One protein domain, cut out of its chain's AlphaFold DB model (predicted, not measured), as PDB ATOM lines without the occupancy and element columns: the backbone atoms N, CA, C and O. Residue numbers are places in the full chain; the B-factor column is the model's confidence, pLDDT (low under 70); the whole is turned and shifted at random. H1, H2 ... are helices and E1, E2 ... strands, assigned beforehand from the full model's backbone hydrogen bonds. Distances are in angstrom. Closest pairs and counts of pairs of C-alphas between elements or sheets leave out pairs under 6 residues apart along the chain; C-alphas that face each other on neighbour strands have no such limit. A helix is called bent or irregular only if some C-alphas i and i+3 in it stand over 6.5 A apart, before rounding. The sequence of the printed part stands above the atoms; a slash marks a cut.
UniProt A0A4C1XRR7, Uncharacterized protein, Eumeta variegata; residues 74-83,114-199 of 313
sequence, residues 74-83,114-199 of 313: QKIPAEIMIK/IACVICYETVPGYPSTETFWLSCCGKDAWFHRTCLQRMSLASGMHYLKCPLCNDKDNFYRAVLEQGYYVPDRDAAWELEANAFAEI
ATOM      1  N   GLN A  74     145.655 132.882 140.894       92.81
ATOM      2  CA  GLN A  74     146.443 133.304 139.743       92.81
ATOM      3  C   GLN A  74     147.936 133.094 140.016       92.81
ATOM      4  O   GLN A  74     148.426 133.360 141.114       92.81
ATOM      5  N   LYS A  75     148.662 132.611 139.004       92.75
ATOM      6  CA  LYS A  75     150.123 132.509 139.034       92.75
ATOM      7  C   LYS A  75     150.702 133.851 138.602       92.75
ATOM      8  O   LYS A  75     150.724 134.144 137.412       92.75
ATOM      9  N   ILE A  76     151.108 134.662 139.571       95.56
ATOM     10  CA  ILE A  76     151.581 136.029 139.340       95.56
ATOM     11  C   ILE A  76     153.116 136.040 139.434       95.56
ATOM     12  O   ILE A  76     153.646 135.517 140.420       95.56
ATOM     13  N   PRO A  77     153.828 136.595 138.439       95.88
ATOM     14  CA  PRO A  77     155.282 136.697 138.446       95.88
ATOM     15  C   PRO A  77     155.832 137.460 139.656       95.88
ATOM     16  O   PRO A  77     155.170 138.343 140.216       95.88
ATOM     17  N   ALA A  78     157.056 137.122 140.062       96.12
ATOM     18  CA  ALA A  78     157.670 137.649 141.279       96.12
ATOM     19  C   ALA A  78     157.844 139.175 141.227       96.12
ATOM     20  O   ALA A  78     157.594 139.856 142.217       96.12
ATOM     21  N   GLU A  79     158.197 139.718 140.065       95.19
ATOM     22  CA  GLU A  79     158.372 141.149 139.823       95.19
ATOM     23  C   GLU A  79     157.086 141.951 140.058       95.19
ATOM     24  O   GLU A  79     157.124 143.029 140.651       95.19
ATOM     25  N   ILE A  80     155.932 141.394 139.681       95.50
ATOM     26  CA  ILE A  80     154.621 141.999 139.940       95.50
ATOM     27  C   ILE A  80     154.263 141.854 141.421       95.50
ATOM     28  O   ILE A  80     153.778 142.797 142.047       95.50
ATOM     29  N   MET A  81     154.553 140.693 142.015       96.25
ATOM     30  CA  MET A  81     154.294 140.445 143.434       96.25
ATOM     31  C   MET A  81     155.111 141.351 144.362       96.25
ATOM     32  O   MET A  81     154.601 141.741 145.410       96.25
ATOM     33  N   ILE A  82     156.341 141.727 143.996       95.31
ATOM     34  CA  ILE A  82     157.150 142.693 144.757       95.31
ATOM     35  C   ILE A  82     156.410 144.033 144.861       95.31
ATOM     36  O   ILE A  82     156.214 144.536 145.969       95.31
ATOM     37  N   LYS A  83     155.921 144.563 143.733       94.50
ATOM     38  CA  LYS A  83     155.151 145.818 143.690       94.50
ATOM     39  C   LYS A  83     153.822 145.702 144.438       94.50
ATOM     40  O   LYS A  83     153.473 146.566 145.241       94.50
ATOM     41  N   ILE A 114     146.548 152.368 141.281       93.06
ATOM     42  CA  ILE A 114     146.215 151.554 140.117       93.06
ATOM     43  C   ILE A 114     144.755 151.806 139.765       93.06
ATOM     44  O   ILE A 114     143.871 151.633 140.602       93.06
ATOM     45  N   ALA A 115     144.502 152.166 138.510       95.12
ATOM     46  CA  ALA A 115     143.158 152.291 137.967       95.12
ATOM     47  C   ALA A 115     142.743 151.010 137.228       95.12
ATOM     48  O   ALA A 115     143.508 150.425 136.453       95.12
ATOM     49  N   CYS A 116     141.502 150.576 137.435       96.69
ATOM     50  CA  CYS A 116     140.903 149.513 136.644       96.69
ATOM     51  C   CYS A 116     140.565 150.055 135.253       96.69
ATOM     52  O   CYS A 116     139.692 150.898 135.121       96.69
ATOM     53  N   VAL A 117     141.174 149.520 134.194       93.94
ATOM     54  CA  VAL A 117     140.974 150.020 132.812       93.94
ATOM     55  C   VAL A 117     139.532 149.860 132.301       93.94
ATOM     56  O   VAL A 117     139.154 150.497 131.330       93.94
ATOM     57  N   ILE A 118     138.710 149.026 132.948       95.94
ATOM     58  CA  ILE A 118     137.307 148.831 132.554       95.94
ATOM     59  C   ILE A 118     136.413 149.978 133.056       95.94
ATOM     60  O   ILE A 118     135.522 150.401 132.329       95.94
ATOM     61  N   CYS A 119     136.604 150.451 134.295       96.88
ATOM     62  CA  CYS A 119     135.755 151.498 134.892       96.88
ATOM     63  C   CYS A 119     136.485 152.808 135.209       96.88
ATOM     64  O   CYS A 119     135.841 153.756 135.633       96.88
ATOM     65  N   TYR A 120     137.805 152.859 135.028       95.75
ATOM     66  CA  TYR A 120     138.690 153.978 135.368       95.75
ATOM     67  C   TYR A 120     138.718 154.374 136.855       95.75
ATOM     68  O   TYR A 120     139.333 155.370 137.217       95.75
ATOM     69  N   GLU A 121     138.119 153.570 137.736       96.81
ATOM     70  CA  GLU A 121     138.174 153.761 139.188       96.81
ATOM     71  C   GLU A 121     139.392 153.061 139.803       96.81
ATOM     72  O   GLU A 121     139.923 152.084 139.258       96.81
ATOM     73  N   THR A 122     139.803 153.528 140.983       95.50
ATOM     74  CA  THR A 122     140.894 152.937 141.767       95.50
ATOM     75  C   THR A 122     140.606 151.480 142.107       95.50
ATOM     76  O   THR A 122     139.521 151.163 142.592       95.50
ATOM     77  N   VAL A 123     141.595 150.611 141.933       96.06
ATOM     78  CA  VAL A 123     141.527 149.184 142.249       96.06
ATOM     79  C   VAL A 123     142.752 148.776 143.066       96.06
ATOM     80  O   VAL A 123     143.855 149.262 142.806       96.06
ATOM     81  N   PRO A 124     142.622 147.855 144.039       94.88
ATOM     82  CA  PRO A 124     143.791 147.360 144.747       94.88
ATOM     83  C   PRO A 124     144.787 146.700 143.780       94.88
ATOM     84  O   PRO A 124     144.469 145.735 143.085       94.88
ATOM     85  N   GLY A 125     146.018 147.211 143.744       95.19
ATOM     86  CA  GLY A 125     147.091 146.719 142.871       95.19
ATOM     87  C   GLY A 125     147.774 145.444 143.377       95.19
ATOM     88  O   GLY A 125     149.003 145.351 143.321       95.19
ATOM     89  N   TYR A 126     147.010 144.517 143.959       95.06
ATOM     90  CA  TYR A 126     147.502 143.286 144.577       95.06
ATOM     91  C   TYR A 126     146.435 142.172 144.579       95.06
ATOM     92  O   TYR A 126     145.241 142.456 144.423       95.06
ATOM     93  N   PRO A 127     146.818 140.889 144.765       94.69
ATOM     94  CA  PRO A 127     145.878 139.770 144.720       94.69
ATOM     95  C   PRO A 127     144.912 139.797 145.905       94.69
ATOM     96  O   PRO A 127     145.330 139.805 147.062       94.69
ATOM     97  N   SER A 128     143.615 139.756 145.622       92.81
ATOM     98  CA  SER A 128     142.547 139.737 146.621       92.81
ATOM     99  C   SER A 128     141.321 138.987 146.092       92.81
ATOM    100  O   SER A 128     141.304 138.519 144.954       92.81
ATOM    101  N   THR A 129     140.276 138.874 146.912       89.50
ATOM    102  CA  THR A 129     138.986 138.313 146.484       89.50
ATOM    103  C   THR A 129     138.217 139.237 145.554       89.50
ATOM    104  O   THR A 129     137.272 138.765 144.946       89.50
ATOM    105  N   GLU A 130     138.619 140.505 145.418       92.38
ATOM    106  CA  GLU A 130     137.941 141.526 144.607       92.38
ATOM    107  C   GLU A 130     138.760 141.969 143.393       92.38
ATOM    108  O   GLU A 130     138.279 142.751 142.572       92.38
ATOM    109  N   THR A 131     139.970 141.429 143.221       95.81
ATOM    110  CA  THR A 131     140.873 141.796 142.129       95.81
ATOM    111  C   THR A 131     141.166 140.634 141.186       95.81
ATOM    112  O   THR A 131     141.030 139.455 141.525       95.81
ATOM    113  N   PHE A 132     141.553 140.979 139.965       96.12
ATOM    114  CA  PHE A 132     142.027 140.057 138.945       96.12
ATOM    115  C   PHE A 132     143.246 140.657 138.248       96.12
ATOM    116  O   PHE A 132     143.195 141.792 137.777       96.12
ATOM    117  N   TRP A 133     144.327 139.890 138.168       96.44
ATOM    118  CA  TRP A 133     145.552 140.268 137.470       96.44
ATOM    119  C   TRP A 133     145.557 139.770 136.019       96.44
ATOM    120  O   TRP A 133     145.105 138.664 135.722       96.44
ATOM    121  N   LEU A 134     146.097 140.560 135.097       92.06
ATOM    122  CA  LEU A 134     146.113 140.234 133.670       92.06
ATOM    123  C   LEU A 134     147.293 139.337 133.283       92.06
ATOM    124  O   LEU A 134     148.349 139.811 132.865       92.06
ATOM    125  N   SER A 135     147.078 138.021 133.336       88.56
ATOM    126  CA  SER A 135     148.121 137.040 133.017       88.56
ATOM    127  C   SER A 135     148.562 137.017 131.555       88.56
ATOM    128  O   SER A 135     149.690 136.627 131.283       88.56
ATOM    129  N   CYS A 136     147.710 137.426 130.608       92.62
ATOM    130  CA  CYS A 136     148.035 137.382 129.179       92.62
ATOM    131  C   CYS A 136     149.071 138.439 128.767       92.62
ATOM    132  O   CYS A 136     149.955 138.141 127.975       92.62
ATOM    133  N   CYS A 137     148.991 139.660 129.308       90.62
ATOM    134  CA  CYS A 137     149.913 140.732 128.929       90.62
ATOM    135  C   CYS A 137     151.114 140.850 129.884       90.62
ATOM    136  O   CYS A 137     152.032 141.611 129.595       90.62
ATOM    137  N   GLY A 138     151.089 140.179 131.045       88.31
ATOM    138  CA  GLY A 138     152.180 140.205 132.032       88.31
ATOM    139  C   GLY A 138     152.445 141.576 132.668       88.31
ATOM    140  O   GLY A 138     153.451 141.757 133.346       88.31
ATOM    141  N   LYS A 139     151.563 142.557 132.445       91.62
ATOM    142  CA  LYS A 139     151.711 143.923 132.957       91.62
ATOM    143  C   LYS A 139     151.235 144.013 134.406       91.62
ATOM    144  O   LYS A 139     150.406 143.221 134.851       91.62
ATOM    145  N   ASP A 140     151.715 145.020 135.127       93.69
ATOM    146  CA  ASP A 140     151.236 145.359 136.470       93.69
ATOM    147  C   ASP A 140     149.873 146.070 136.403       93.69
ATOM    148  O   ASP A 140     149.746 147.256 136.684       93.69
ATOM    149  N   ALA A 141     148.863 145.342 135.927       93.88
ATOM    150  CA  ALA A 141     147.522 145.843 135.677       93.88
ATOM    151  C   ALA A 141     146.478 144.934 136.336       93.88
ATOM    152  O   ALA A 141     146.546 143.701 136.249       93.88
ATOM    153  N   TRP A 142     145.510 145.571 136.990       96.12
ATOM    154  CA  TRP A 142     144.555 144.934 137.890       96.12
ATOM    155  C   TRP A 142     143.140 145.383 137.554       96.12
ATOM    156  O   TRP A 142     142.920 146.550 137.244       96.12
ATOM    157  N   PHE A 143     142.177 144.467 137.620       97.19
ATOM    158  CA  PHE A 143     140.759 144.755 137.419       97.19
ATOM    159  C   PHE A 143     139.940 144.404 138.651       97.19
ATOM    160  O   PHE A 143     140.232 143.420 139.332       97.19
ATOM    161  N   HIS A 144     138.864 145.156 138.881       97.69
ATOM    162  CA  HIS A 144     137.800 144.708 139.767       97.69
ATOM    163  C   HIS A 144     137.186 143.426 139.209       97.69
ATOM    164  O   HIS A 144     136.836 143.361 138.024       97.69
ATOM    165  N   ARG A 145     136.984 142.420 140.063       95.44
ATOM    166  CA  ARG A 145     136.294 141.196 139.642       95.44
ATOM    167  C   ARG A 145     134.883 141.482 139.147       95.44
ATOM    168  O   ARG A 145     134.427 140.875 138.185       95.44
ATOM    169  N   THR A 146     134.188 142.427 139.767       96.62
ATOM    170  CA  THR A 146     132.845 142.843 139.342       96.62
ATOM    171  C   THR A 146     132.854 143.430 137.931       96.62
ATOM    172  O   THR A 146     132.023 143.041 137.110       96.62
ATOM    173  N   CYS A 147     133.817 144.300 137.611       98.06
ATOM    174  CA  CYS A 147     133.971 144.870 136.272       98.06
ATOM    175  C   CYS A 147     134.292 143.797 135.233       98.06
ATOM    176  O   CYS A 147     133.648 143.753 134.186       98.06
ATOM    177  N   LEU A 148     135.219 142.888 135.542       97.06
ATOM    178  CA  LEU A 148     135.561 141.789 134.642       97.06
ATOM    179  C   LEU A 148     134.362 140.859 134.397       97.06
ATOM    180  O   LEU A 148     134.090 140.509 133.254       97.06
ATOM    181  N   GLN A 149     133.577 140.534 135.428       96.69
ATOM    182  CA  GLN A 149     132.370 139.717 135.270       96.69
ATOM    183  C   GLN A 149     131.303 140.409 134.410       96.69
ATOM    184  O   GLN A 149     130.664 139.745 133.594       96.69
ATOM    185  N   ARG A 150     131.102 141.726 134.563       97.38
ATOM    186  CA  ARG A 150     130.180 142.500 133.712       97.38
ATOM    187  C   ARG A 150     130.659 142.540 132.263       97.38
ATOM    188  O   ARG A 150     129.857 142.296 131.367       97.38
ATOM    189  N   MET A 151     131.955 142.760 132.042       97.12
ATOM    190  CA  MET A 151     132.560 142.714 130.711       97.12
ATOM    191  C   MET A 151     132.361 141.339 130.063       97.12
ATOM    192  O   MET A 151     131.868 141.260 128.947       97.12
ATOM    193  N   SER A 152     132.628 140.248 130.787       97.06
ATOM    194  CA  SER A 152     132.369 138.883 130.312       97.06
ATOM    195  C   SER A 152     130.909 138.643 129.926       97.06
ATOM    196  O   SER A 152     130.645 138.029 128.893       97.06
ATOM    197  N   LEU A 153     129.958 139.132 130.728       96.06
ATOM    198  CA  LEU A 153     128.530 139.007 130.431       96.06
ATOM    199  C   LEU A 153     128.124 139.801 129.187       96.06
ATOM    200  O   LEU A 153     127.280 139.320 128.434       96.06
ATOM    201  N   ALA A 154     128.699 140.989 128.984       95.06
ATOM    202  CA  ALA A 154     128.400 141.862 127.853       95.06
ATOM    203  C   ALA A 154     129.030 141.356 126.549       95.06
ATOM    204  O   ALA A 154     128.336 141.255 125.545       95.06
ATOM    205  N   SER A 155     130.316 141.002 126.569       95.25
ATOM    206  CA  SER A 155     131.055 140.588 125.372       95.25
ATOM    207  C   SER A 155     130.712 139.176 124.894       95.25
ATOM    208  O   SER A 155     130.862 138.882 123.712       95.25
ATOM    209  N   GLY A 156     130.290 138.287 125.800       94.94
ATOM    210  CA  GLY A 156     130.101 136.874 125.470       94.94
ATOM    211  C   GLY A 156     131.399 136.185 125.030       94.94
ATOM    212  O   GLY A 156     132.472 136.788 124.959       94.94
ATOM    213  N   MET A 157     131.329 134.887 124.754       93.75
ATOM    214  CA  MET A 157     132.508 134.095 124.382       93.75
ATOM    215  C   MET A 157     133.168 134.574 123.076       93.75
ATOM    216  O   MET A 157     134.387 134.460 122.920       93.75
ATOM    217  N   HIS A 158     132.399 135.114 122.128       89.75
ATOM    218  CA  HIS A 158     132.932 135.458 120.808       89.75
ATOM    219  C   HIS A 158     133.771 136.743 120.802       89.75
ATOM    220  O   HIS A 158     134.765 136.792 120.070       89.75
ATOM    221  N   TYR A 159     133.464 137.711 121.675       94.50
ATOM    222  CA  TYR A 159     134.122 139.024 121.701       94.50
ATOM    223  C   TYR A 159     134.898 139.315 122.989       94.50
ATOM    224  O   TYR A 159     135.545 140.360 123.085       94.50
ATOM    225  N   LEU A 160     134.879 138.415 123.981       95.88
ATOM    226  CA  LEU A 160     135.669 138.590 125.198       95.88
ATOM    227  C   LEU A 160     137.170 138.478 124.899       95.88
ATOM    228  O   LEU A 160     137.699 137.394 124.659       95.88
ATOM    229  N   LYS A 161     137.857 139.615 124.963       95.81
ATOM    230  CA  LYS A 161     139.290 139.766 124.701       95.81
ATOM    231  C   LYS A 161     139.913 140.742 125.690       95.81
ATOM    232  O   LYS A 161     139.213 141.562 126.286       95.81
ATOM    233  N   CYS A 162     141.223 140.648 125.883       96.38
ATOM    234  CA  CYS A 162     141.921 141.528 126.808       96.38
ATOM    235  C   CYS A 162     141.853 142.998 126.344       96.38
ATOM    236  O   CYS A 162     142.316 143.285 125.239       96.38
ATOM    237  N   PRO A 163     141.405 143.950 127.190       94.38
ATOM    238  CA  PRO A 163     141.384 145.374 126.835       94.38
ATOM    239  C   PRO A 163     142.769 145.992 126.590       94.38
ATOM    240  O   PRO A 163     142.865 147.042 125.970       94.38
ATOM    241  N   LEU A 164     143.845 145.366 127.082       94.12
ATOM    242  CA  LEU A 164     145.205 145.913 126.983       94.12
ATOM    243  C   LEU A 164     146.019 145.385 125.805       94.12
ATOM    244  O   LEU A 164     146.842 146.117 125.263       94.12
ATOM    245  N   CYS A 165     145.875 144.104 125.472       95.25
ATOM    246  CA  CYS A 165     146.687 143.468 124.432       95.25
ATOM    247  C   CYS A 165     145.862 142.739 123.368       95.25
ATOM    248  O   CYS A 165     146.446 142.095 122.504       95.25
ATOM    249  N   ASN A 166     144.526 142.828 123.414       95.12
ATOM    250  CA  ASN A 166     143.601 142.214 122.454       95.12
ATOM    251  C   ASN A 166     143.735 140.679 122.313       95.12
ATOM    252  O   ASN A 166     143.072 140.078 121.471       95.12
ATOM    253  N   ASP A 167     144.546 140.033 123.159       96.25
ATOM    254  CA  ASP A 167     144.651 138.579 123.264       96.25
ATOM    255  C   ASP A 167     143.303 138.012 123.721       96.25
ATOM    256  O   ASP A 167     142.754 138.417 124.754       96.25
ATOM    257  N   LYS A 168     142.765 137.098 122.915       94.75
ATOM    258  CA  LYS A 168     141.515 136.398 123.194       94.75
ATOM    259  C   LYS A 168     141.767 135.119 123.983       94.75
ATOM    260  O   LYS A 168     141.180 134.940 125.043       94.75
ATOM    261  N   ASP A 169     142.641 134.242 123.501       94.12
ATOM    262  CA  ASP A 169     142.720 132.862 123.989       94.12
ATOM    263  C   ASP A 169     143.300 132.736 125.400       94.12
ATOM    264  O   ASP A 169     142.758 132.015 126.243       94.12
ATOM    265  N   ASN A 170     144.405 133.429 125.686       95.06
ATOM    266  CA  ASN A 170     145.038 133.384 127.002       95.06
ATOM    267  C   ASN A 170     144.209 134.138 128.029       95.06
ATOM    268  O   ASN A 170     144.078 133.687 129.169       95.06
ATOM    269  N   PHE A 171     143.623 135.260 127.615       95.81
ATOM    270  CA  PHE A 171     142.722 136.026 128.460       95.81
ATOM    271  C   PHE A 171     141.460 135.230 128.811       95.81
ATOM    272  O   PHE A 171     141.155 135.056 129.990       95.81
ATOM    273  N   TYR A 172     140.773 134.677 127.808       95.25
ATOM    274  CA  TYR A 172     139.559 133.882 127.985       95.25
ATOM    275  C   TYR A 172     139.793 132.690 128.917       95.25
ATOM    276  O   TYR A 172     139.038 132.476 129.866       95.25
ATOM    277  N   ARG A 173     140.893 131.956 128.716       94.31
ATOM    278  CA  ARG A 173     141.264 130.828 129.576       94.31
ATOM    279  C   ARG A 173     141.485 131.256 131.025       94.31
ATOM    280  O   ARG A 173     140.936 130.630 131.927       94.31
ATOM    281  N   ALA A 174     142.235 132.334 131.252       94.81
ATOM    282  CA  ALA A 174     142.494 132.848 132.595       94.81
ATOM    283  C   ALA A 174     141.207 133.305 133.302       94.81
ATOM    284  O   ALA A 174     141.043 133.077 134.500       94.81
ATOM    285  N   VAL A 175     140.278 133.914 132.561       95.81
ATOM    286  CA  VAL A 175     138.949 134.292 133.059       95.81
ATOM    287  C   VAL A 175     138.167 133.042 133.487       95.81
ATOM    288  O   VAL A 175     137.704 132.962 134.624       95.81
ATOM    289  N   LEU A 176     138.088 132.013 132.641       94.81
ATOM    290  CA  LEU A 176     137.383 130.772 132.979       94.81
ATOM    291  C   LEU A 176     137.991 130.044 134.187       94.81
ATOM    292  O   LEU A 176     137.264 129.657 135.102       94.81
ATOM    293  N   GLU A 177     139.318 129.918 134.238       93.00
ATOM    294  CA  GLU A 177     140.040 129.243 135.326       93.00
ATOM    295  C   GLU A 177     139.852 129.924 136.692       93.00
ATOM    296  O   GLU A 177     139.984 129.277 137.733       93.00
ATOM    297  N   GLN A 178     139.524 131.219 136.702       93.69
ATOM    298  CA  GLN A 178     139.209 131.988 137.909       93.69
ATOM    299  C   GLN A 178     137.708 132.008 138.251       93.69
ATOM    300  O   GLN A 178     137.293 132.743 139.155       93.69
ATOM    301  N   GLY A 179     136.899 131.193 137.562       93.81
ATOM    302  CA  GLY A 179     135.488 130.947 137.867       93.81
ATOM    303  C   GLY A 179     134.523 132.031 137.400       93.81
ATOM    304  O   GLY A 179     133.444 132.168 137.973       93.81
ATOM    305  N   TYR A 180     134.896 132.811 136.389       95.44
ATOM    306  CA  TYR A 180     133.967 133.741 135.754       95.44
ATOM    307  C   TYR A 180     133.011 132.999 134.831       95.44
ATOM    308  O   TYR A 180     133.404 132.090 134.098       95.44
ATOM    309  N   TYR A 181     131.749 133.416 134.846       95.38
ATOM    310  CA  TYR A 181     130.782 132.956 133.861       95.38
ATOM    311  C   TYR A 181     130.895 133.804 132.592       95.38
ATOM    312  O   TYR A 181     130.809 135.033 132.665       95.38
ATOM    313  N   VAL A 182     131.063 133.151 131.444       96.44
ATOM    314  CA  VAL A 182     131.030 133.787 130.123       96.44
ATOM    315  C   VAL A 182     129.941 133.091 129.303       96.44
ATOM    316  O   VAL A 182     130.022 131.874 129.131       96.44
ATOM    317  N   PRO A 183     128.900 133.805 128.844       94.75
ATOM    318  CA  PRO A 183     127.822 133.193 128.086       94.75
ATOM    319  C   PRO A 183     128.266 132.864 126.655       94.75
ATOM    320  O   PRO A 183     129.008 133.625 126.028       94.75
ATOM    321  N   ASP A 184     127.768 131.743 126.140       93.12
ATOM    322  CA  ASP A 184     127.928 131.335 124.743       93.12
ATOM    323  C   ASP A 184     126.900 132.067 123.870       93.12
ATOM    324  O   ASP A 184     125.762 131.626 123.715       93.12
ATOM    325  N   ARG A 185     127.273 133.274 123.441       90.38
ATOM    326  CA  ARG A 185     126.492 134.163 122.578       90.38
ATOM    327  C   ARG A 185     127.393 135.244 121.986       90.38
ATOM    328  O   ARG A 185     128.467 135.521 122.535       90.38
ATOM    329  N   ASP A 186     126.917 135.886 120.923       89.00
ATOM    330  CA  ASP A 186     127.496 137.136 120.436       89.00
ATOM    331  C   ASP A 186     127.371 138.245 121.478       89.00
ATOM    332  O   ASP A 186     126.575 138.170 122.427       89.00
ATOM    333  N   ALA A 187     128.206 139.266 121.320       89.81
ATOM    334  CA  ALA A 187     128.206 140.380 122.239       89.81
ATOM    335  C   ALA A 187     126.833 141.054 122.279       89.81
ATOM    336  O   ALA A 187     126.115 141.115 121.285       89.81
ATOM    337  N   ALA A 188     126.462 141.570 123.449       88.31
ATOM    338  CA  ALA A 188     125.152 142.176 123.656       88.31
ATOM    339  C   ALA A 188     124.865 143.317 122.665       88.31
ATOM    340  O   ALA A 188     123.734 143.428 122.213       88.31
ATOM    341  N   TRP A 189     125.890 144.084 122.288       83.06
ATOM    342  CA  TRP A 189     125.781 145.195 121.339       83.06
ATOM    343  C   TRP A 189     125.620 144.755 119.873       83.06
ATOM    344  O   TRP A 189     125.173 145.547 119.060       83.06
ATOM    345  N   GLU A 190     125.924 143.500 119.523       81.31
ATOM    346  CA  GLU A 190     125.629 142.950 118.184       81.31
ATOM    347  C   GLU A 190     124.168 142.483 118.068       81.31
ATOM    348  O   GLU A 190     123.659 142.246 116.977       81.31
ATOM    349  N   LEU A 191     123.484 142.309 119.205       76.25
ATOM    350  CA  LEU A 191     122.094 141.843 119.263       76.25
ATOM    351  C   LEU A 191     121.086 142.999 119.301       76.25
ATOM    352  O   LEU A 191     119.878 142.765 119.231       76.25
ATOM    353  N   GLU A 192     121.564 144.232 119.442       74.81
ATOM    354  CA  GLU A 192     120.735 145.427 119.419       74.81
ATOM    355  C   GLU A 192     120.363 145.759 117.964       74.81
ATOM    356  O   GLU A 192     121.205 146.089 117.128       74.81
ATOM    357  N   ALA A 193     119.072 145.640 117.637       71.44
ATOM    358  CA  ALA A 193     118.566 146.032 116.327       71.44
ATOM    359  C   ALA A 193     118.893 147.511 116.075       71.44
ATOM    360  O   ALA A 193     118.598 148.358 116.916       71.44
ATOM    361  N   ASN A 194     119.478 147.812 114.914       71.31
ATOM    362  CA  ASN A 194     119.925 149.153 114.525       71.31
ATOM    363  C   ASN A 194     121.059 149.752 115.386       71.31
ATOM    364  O   ASN A 194     121.284 150.955 115.295       71.31
ATOM    365  N   ALA A 195     121.818 148.953 116.152       63.28
ATOM    366  CA  ALA A 195     122.919 149.436 117.012       63.28
ATOM    367  C   ALA A 195     123.983 150.288 116.297       63.28
ATOM    368  O   ALA A 195     124.701 151.055 116.932       63.28
ATOM    369  N   PHE A 196     124.078 150.160 114.973       64.94
ATOM    370  CA  PHE A 196     125.027 150.891 114.138       64.94
ATOM    371  C   PHE A 196     124.352 151.721 113.040       64.94
ATOM    372  O   PHE A 196     125.038 152.168 112.126       64.94
ATOM    373  N   ALA A 197     123.029 151.934 113.098       69.12
ATOM    374  CA  ALA A 197     122.305 152.694 112.072       69.12
ATOM    375  C   ALA A 197     122.909 154.092 111.861       69.12
ATOM    376  O   ALA A 197     123.165 154.480 110.725       69.12
ATOM    377  N   GLU A 198     123.277 154.772 112.949       66.31
ATOM    378  CA  GLU A 198     123.928 156.090 112.923       66.31
ATOM    379  C   GLU A 198     125.293 156.089 112.204       66.31
ATOM    380  O   GLU A 198     125.718 157.116 111.686       66.31
ATOM    381  N   ILE A 199     125.988 154.945 112.134       66.88
ATOM    382  CA  ILE A 199     127.276 154.807 111.424       66.88
ATOM    383  C   ILE A 199     127.054 154.659 109.907       66.88
ATOM    384  O   ILE A 199     127.934 154.998 109.115       66.88
TER     385      ILE A 199
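This is residues 74 to 83 and 114 to 199 of the 313 residues of an uncharacterized protein of Eumeta variegata (UniProt A0A4C1XRR7). There is little regular structure: in a body mostly of loops, a small antiparallel hairpin, E1 and E2, leads straight into helix H2, with H3 near H2, H1 off at one end and residues 191 to 199 sticking out at the other. The printed part has 96 residues, 36 in named elements, in the order H1, E1, E2, H2, H3; the class is mostly helix. It is compact, with a radius of gyration of the C-alphas of 14.4 A, yet elongated, spanning 48 by 25 by 22 A.

E1, residues 131 to 133, and E2, residues 142 to 144, form a hairpin, antiparallel at 147 degrees; N 132 and O 143 are within hydrogen-bond range at 2.8 A. A tight link joins E2 to H2, residues 145 to 159, which is irregular: C-alphas 154 and 157 are 9.4 A apart. H2 and H3, residues 169 to 177, are close but not clearly touching; their closest C-alphas, of Met 157 and Tyr 172, are 7.9 A apart. They run opposite ways at a steep tilt of 51 degrees. H1, residues 78 to 83, is apart from H2 and H3. Every O i to N i+4 pair is within range in H3, 8 of 11 in H2 and 1 of 2 in H1.

H2 is 18.2 A long and H3 12.2 A. H1 begins at C-alpha 78 (157.670, 137.649, 141.279); H3 ends at C-alpha 177 (140.040, 129.243, 135.326).

Residues 84 to 113 are not printed, and the gap from C-alpha 83 to C-alpha 114 is 11.2 A. No link printed whole is long. Residues 195 to 199 have pLDDT under 70.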